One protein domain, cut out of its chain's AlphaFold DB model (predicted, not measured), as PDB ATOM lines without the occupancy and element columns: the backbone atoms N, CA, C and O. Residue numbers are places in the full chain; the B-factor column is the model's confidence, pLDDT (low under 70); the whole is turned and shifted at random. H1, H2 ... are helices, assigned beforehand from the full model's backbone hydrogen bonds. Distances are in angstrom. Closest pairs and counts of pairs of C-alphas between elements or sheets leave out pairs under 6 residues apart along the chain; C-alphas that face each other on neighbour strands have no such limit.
ATOM      1  N   ILE A  23     174.762 202.172 290.620       89.88
ATOM      2  CA  ILE A  23     175.562 203.394 290.777       89.88
ATOM      3  C   ILE A  23     176.333 203.379 292.105       89.88
ATOM      4  O   ILE A  23     177.555 203.540 292.098       89.88
ATOM      5  N   ASP A  24     175.663 203.090 293.225       90.19
ATOM      6  CA  ASP A  24     176.294 203.085 294.554       90.19
ATOM      7  C   ASP A  24     177.377 202.012 294.676       90.19
ATOM      8  O   ASP A  24     178.427 202.210 295.296       90.19
ATOM      9  N   ARG A  25     177.125 200.831 294.100       89.81
ATOM     10  CA  ARG A  25     178.074 199.715 294.160       89.81
ATOM     11  C   ARG A  25     179.330 200.007 293.349       89.81
ATOM     12  O   ARG A  25     180.425 199.660 293.793       89.81
ATOM     13  N   LEU A  26     179.168 200.602 292.171       89.62
ATOM     14  CA  LEU A  26     180.271 200.934 291.275       89.62
ATOM     15  C   LEU A  26     180.925 202.283 291.617       89.62
ATOM     16  O   LEU A  26     181.979 202.582 291.065       89.62
ATOM     17  N   LYS A  27     180.356 203.041 292.568       90.44
ATOM     18  CA  LYS A  27     180.802 204.384 292.977       90.44
ATOM     19  C   LYS A  27     180.836 205.368 291.803       90.44
ATOM     20  O   LYS A  27     181.808 206.101 291.635       90.44
ATOM     21  N   LEU A  28     179.799 205.332 290.971       89.69
ATOM     22  CA  LEU A  28     179.643 206.237 289.831       89.69
ATOM     23  C   LEU A  28     178.911 207.511 290.272       89.69
ATOM     24  O   LEU A  28     178.143 207.479 291.233       89.69
ATOM     25  N   ALA A  29     179.137 208.626 289.583       88.44
ATOM     26  CA  ALA A  29     178.391 209.854 289.823       88.44
ATOM     27  C   ALA A  29     177.012 209.761 289.153       88.44
ATOM     28  O   ALA A  29     176.910 209.493 287.955       88.44
ATOM     29  N   SER A  30     175.949 210.002 289.921       80.12
ATOM     30  CA  SER A  30     174.555 209.915 289.460       80.12
ATOM     31  C   SER A  30     174.085 211.120 288.641       80.12
ATOM     32  O   SER A  30     173.024 211.061 288.028       80.12
ATOM     33  N   HIS A  31     174.859 212.207 288.619       77.75
ATOM     34  CA  HIS A  31     174.423 213.497 288.075       77.75
ATOM     35  C   HIS A  31     174.470 213.599 286.543       77.75
ATOM     36  O   HIS A  31     173.899 214.528 285.985       77.75
ATOM     37  N   SER A  32     175.127 212.667 285.843       72.19
ATOM     38  CA  SER A  32     175.256 212.707 284.381       72.19
ATOM     39  C   SER A  32     174.599 211.484 283.741       72.19
ATOM     40  O   SER A  32     175.167 210.395 283.784       72.19
ATOM     41  N   SER A  33     173.427 211.650 283.130       76.81
ATOM     42  CA  SER A  33     172.783 210.601 282.330       76.81
ATOM     43  C   SER A  33     172.967 210.897 280.836       76.81
ATOM     44  O   SER A  33     172.675 212.022 280.430       76.81
ATOM     45  N   PRO A  34     173.429 209.942 280.004       84.94
ATOM     46  CA  PRO A  34     173.795 208.562 280.341       84.94
ATOM     47  C   PRO A  34     175.159 208.439 281.049       84.94
ATOM     48  O   PRO A  34     176.139 209.083 280.667       84.94
ATOM     49  N   VAL A  35     175.245 207.552 282.051       88.75
ATOM     50  CA  VAL A  35     176.504 207.227 282.742       88.75
ATOM     51  C   VAL A  35     177.264 206.170 281.943       88.75
ATOM     52  O   VAL A  35     176.857 205.009 281.891       88.75
ATOM     53  N   LEU A  36     178.403 206.545 281.363       90.50
ATOM     54  CA  LEU A  36     179.335 205.594 280.760       90.50
ATOM     55  C   LEU A  36     180.466 205.296 281.740       90.50
ATOM     56  O   LEU A  36     181.081 206.210 282.283       90.50
ATOM     57  N   PHE A  37     180.795 204.026 281.942       91.38
ATOM     58  CA  PHE A  37     181.965 203.639 282.722       91.38
ATOM     59  C   PHE A  37     182.730 202.518 282.031       91.38
ATOM     60  O   PHE A  37     182.167 201.706 281.298       91.38
ATOM     61  N   PHE A  38     184.032 202.471 282.286       89.81
ATOM     62  CA  PHE A  38     184.910 201.407 281.831       89.81
ATOM     63  C   PHE A  38     185.318 200.543 283.021       89.81
ATOM     64  O   PHE A  38     185.709 201.049 284.075       89.81
ATOM     65  N   SER A  39     185.229 199.228 282.848       86.62
ATOM     66  CA  SER A  39     185.694 198.240 283.817       86.62
ATOM     67  C   SER A  39     186.514 197.187 283.088       86.62
ATOM     68  O   SER A  39     186.088 196.657 282.064       86.62
ATOM     69  N   GLY A  40     187.700 196.888 283.608       79.62
ATOM     70  CA  GLY A  40     188.611 195.923 283.010       79.62
ATOM     71  C   GLY A  40     189.887 195.759 283.828       79.62
ATOM     72  O   GLY A  40     190.213 196.602 284.666       79.62
ATOM     73  N   PHE A  41     190.605 194.663 283.575       70.69
ATOM     74  CA  PHE A  41     191.976 194.439 284.062       70.69
ATOM     75  C   PHE A  41     192.124 194.529 285.593       70.69
ATOM     76  O   PHE A  41     193.073 195.114 286.107       70.69
ATOM     77  N   GLY A  42     191.124 194.036 286.336       65.62
ATOM     78  CA  GLY A  42     191.114 194.069 287.807       65.62
ATOM     79  C   GLY A  42     191.048 195.474 288.427       65.62
ATOM     80  O   GLY A  42     191.149 195.616 289.652       65.62
ATOM     81  N   ARG A  43     190.871 196.517 287.604       73.19
ATOM     82  CA  ARG A  43     190.742 197.906 288.047       73.19
ATOM     83  C   ARG A  43     189.332 198.164 288.561       73.19
ATOM     84  O   ARG A  43     188.365 197.532 288.135       73.19
ATOM     85  N   ARG A  44     189.215 199.118 289.486       79.94
ATOM     86  CA  ARG A  44     187.897 199.622 289.875       79.94
ATOM     87  C   ARG A  44     187.261 200.311 288.661       79.94
ATOM     88  O   ARG A  44     187.986 201.006 287.947       79.94
ATOM     89  N   PRO A  45     185.950 200.129 288.442       87.56
ATOM     90  CA  PRO A  45     185.222 200.855 287.415       87.56
ATOM     91  C   PRO A  45     185.478 202.358 287.534       87.56
ATOM     92  O   PRO A  45     185.460 202.899 288.640       87.56
ATOM     93  N   HIS A  46     185.729 203.014 286.407       87.62
ATOM     94  CA  HIS A  46     185.875 204.465 286.343       87.62
ATOM     95  C   HIS A  46     184.920 205.032 285.297       87.62
ATOM     96  O   HIS A  46     184.755 204.463 284.218       87.62
ATOM     97  N   GLN A  47     184.285 206.145 285.643       90.81
ATOM     98  CA  GLN A  47     183.337 206.836 284.788       90.81
ATOM     99  C   GLN A  47     184.067 207.589 283.677       90.81
ATOM    100  O   GLN A  47     184.998 208.344 283.938       90.81
ATOM    101  N   LEU A  48     183.637 207.378 282.437       89.88
ATOM    102  CA  LEU A  48     184.151 208.103 281.286       89.88
ATOM    103  C   LEU A  48     183.415 209.446 281.153       89.88
ATOM    104  O   LEU A  48     182.217 209.518 281.438       89.88
ATOM    105  N   PRO A  49     184.103 210.516 280.719       89.31
ATOM    106  CA  PRO A  49     183.466 211.814 280.550       89.31
ATOM    107  C   PRO A  49     182.424 211.766 279.430       89.31
ATOM    108  O   PRO A  49     182.662 211.182 278.373       89.31
ATOM    109  N   SER A  50     181.291 212.446 279.625       87.31
ATOM    110  CA  SER A  50     180.180 212.495 278.659       87.31
ATOM    111  C   SER A  50     180.605 212.991 277.273       87.31
ATOM    112  O   SER A  50     180.086 212.524 276.266       87.31
ATOM    113  N   LYS A  51     181.628 213.856 277.199       88.94
ATOM    114  CA  LYS A  51     182.226 214.333 275.938       88.94
ATOM    115  C   LYS A  51     182.692 213.198 275.023       88.94
ATOM    116  O   LYS A  51     182.709 213.367 273.809       88.94
ATOM    117  N   VAL A  52     183.050 212.041 275.577       89.94
ATOM    118  CA  VAL A  52     183.485 210.866 274.805       89.94
ATOM    119  C   VAL A  52     182.326 210.263 274.002       89.94
ATOM    120  O   VAL A  52     182.568 209.682 272.951       89.94
ATOM    121  N   LEU A  53     181.077 210.464 274.440       86.56
ATOM    122  CA  LEU A  53     179.866 210.035 273.732       86.56
ATOM    123  C   LEU A  53     179.454 210.975 272.588       86.56
ATOM    124  O   LEU A  53     178.547 210.632 271.842       86.56
ATOM    125  N   SER A  54     180.103 212.134 272.427       89.56
ATOM    126  CA  SER A  54     179.761 213.095 271.362       89.56
ATOM    127  C   SER A  54     179.952 212.536 269.949       89.56
ATOM    128  O   SER A  54     179.292 212.976 269.015       89.56
ATOM    129  N   SER A  55     180.871 211.582 269.779       93.62
ATOM    130  CA  SER A  55     181.205 210.986 268.489       93.62
ATOM    131  C   SER A  55     181.715 209.561 268.679       93.62
ATOM    132  O   SER A  55     182.468 209.281 269.616       93.62
ATOM    133  N   GLU A  56     181.375 208.671 267.744       92.12
ATOM    134  CA  GLU A  56     181.916 207.308 267.691       92.12
ATOM    135  C   GLU A  56     183.451 207.315 267.680       92.12
ATOM    136  O   GLU A  56     184.093 206.531 268.383       92.12
ATOM    137  N   TYR A  57     184.057 208.246 266.939       92.56
ATOM    138  CA  TYR A  57     185.509 208.369 266.869       92.56
ATOM    139  C   TYR A  57     186.116 208.691 268.241       92.56
ATOM    140  O   TYR A  57     187.109 208.074 268.637       92.56
ATOM    141  N   SER A  58     185.503 209.614 268.988       91.94
ATOM    142  CA  SER A  58     185.923 209.981 270.346       91.94
ATOM    143  C   SER A  58     185.832 208.790 271.296       91.94
ATOM    144  O   SER A  58     186.786 208.517 272.029       91.94
ATOM    145  N   LEU A  59     184.739 208.025 271.220       90.06
ATOM    146  CA  LEU A  59     184.556 206.805 271.998       90.06
ATOM    147  C   LEU A  59     185.608 205.748 271.666       90.06
ATOM    148  O   LEU A  59     186.270 205.229 272.563       90.06
ATOM    149  N   LEU A  60     185.823 205.452 270.385       89.56
ATOM    150  CA  LEU A  60     186.826 204.477 269.959       89.56
ATOM    151  C   LEU A  60     188.245 204.915 270.324       89.56
ATOM    152  O   LEU A  60     189.064 204.077 270.704       89.56
ATOM    153  N   LYS A  61     188.556 206.211 270.225       89.44
ATOM    154  CA  LYS A  61     189.848 206.773 270.628       89.44
ATOM    155  C   LYS A  61     190.081 206.590 272.125       89.44
ATOM    156  O   LYS A  61     191.148 206.101 272.502       89.44
ATOM    157  N   GLU A  62     189.089 206.910 272.952       88.62
ATOM    158  CA  GLU A  62     189.166 206.741 274.404       88.62
ATOM    159  C   GLU A  62     189.274 205.259 274.783       88.62
ATOM    160  O   GLU A  62     190.187 204.864 275.502       88.62
ATOM    161  N   LEU A  63     188.432 204.390 274.214       87.06
ATOM    162  CA  LEU A  63     188.498 202.945 274.453       87.06
ATOM    163  C   LEU A  63     189.848 202.358 274.033       87.06
ATOM    164  O   LEU A  63     190.414 201.528 274.746       87.06
ATOM    165  N   ARG A  64     190.414 202.800 272.905       84.62
ATOM    166  CA  ARG A  64     191.773 202.415 272.497       84.62
ATOM    167  C   ARG A  64     192.809 202.905 273.501       84.62
ATOM    168  O   ARG A  64     193.729 202.156 273.799       84.62
ATOM    169  N   ALA A  65     192.683 204.116 274.038       82.50
ATOM    170  CA  ALA A  65     193.596 204.620 275.062       82.50
ATOM    171  C   ALA A  65     193.520 203.780 276.351       82.50
ATOM    172  O   ALA A  65     194.553 203.333 276.849       82.50
ATOM    173  N   GLN A  66     192.309 203.475 276.822       79.75
ATOM    174  CA  GLN A  66     192.068 202.682 278.034       79.75
ATOM    175  C   GLN A  66     192.508 201.217 277.887       79.75
ATOM    176  O   GLN A  66     192.972 200.601 278.846       79.75
ATOM    177  N   THR A  67     192.413 200.653 276.680       75.06
ATOM    178  CA  THR A  67     192.824 199.268 276.389       75.06
ATOM    179  C   THR A  67     194.299 199.122 276.006       75.06
ATOM    180  O   THR A  67     194.806 197.997 275.982       75.06
ATOM    181  N   ARG A  68     195.001 200.221 275.688       69.06
ATOM    182  CA  ARG A  68     196.400 200.195 275.220       69.06
ATOM    183  C   ARG A  68     197.420 199.970 276.327       69.06
ATOM    184  O   ARG A  68     198.433 199.350 276.035       69.06
ATOM    185  N   LEU A  69     197.184 200.459 277.547       64.62
ATOM    186  CA  LEU A  69     198.166 200.366 278.631       64.62
ATOM    187  C   LEU A  69     197.556 199.747 279.896       64.62
ATOM    188  O   LEU A  69     196.902 200.410 280.708       64.62
TER     189      LEU A  69
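AT A GLANCE: This is residues 23 to 69 of the 323 residues of a protein of Rhizochromulina marina (UniProt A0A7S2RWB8). A flat piece in which the short helix H1 lies at one end, the long unnamed stretch of residues 27 to 49 loops through the middle, and the longer helix H3 stands at the other end, with short H2 making a corner at its start. The middle stretch folds back on itself, and residues 37 to 38 pair with residues 46 to 47, antiparallel. The printed part has 47 residues with three named helices, in the order H1, H2, H3, and no named strand. The class is all helix, though under half of the residues, 22 of 47, are in named elements. The whole is only just compact, close to loose, with a radius of gyration of the C-alphas of 11.1 A and spans of 29 by 26 by 9 A.

HOW THE PARTS SIT: H1, residues 23 to 26, is apart from H2, residues 50 to 54, and from H3, residues 56 to 68. H2 and H3 touch only at the corner by their link, H3 with residues 58 to 62 alone; their closest C-alphas, those of Val 52 and Leu 59, are 5.1 A apart. In H3 every O i to N i+4 pair is within hydrogen-bond range; H2 has 0 of 1 such pairs within range but 2 of 2 O i to N i+3 pairs, and H1 is too short for an O i to N i+4 pair.

IN THESE COORDINATES: H1 begins at C-alpha 23, (175.562, 203.394, 290.777), and measures 5.3 A from first to last C-alpha. H2, residues 50 to 54, measures 7.3 A and begins at C-alpha 50, (180.180, 212.495, 278.659). H3, residues 56 to 68, measures 17.8 A and ends at C-alpha 68, (196.400, 200.195, 275.220).

THE WHOLE: The two C-alphas farthest apart, those of Asp 24 and Tyr 57, are 29.7 A apart. The printed part has no cut. The link from H1 to H2 is long, with 23 residues, and that from H2 to H3 is tight, with 1 residue. The mean pLDDT of the printed part is 85.0; residue 42 and residues 68 to 69 are under 70.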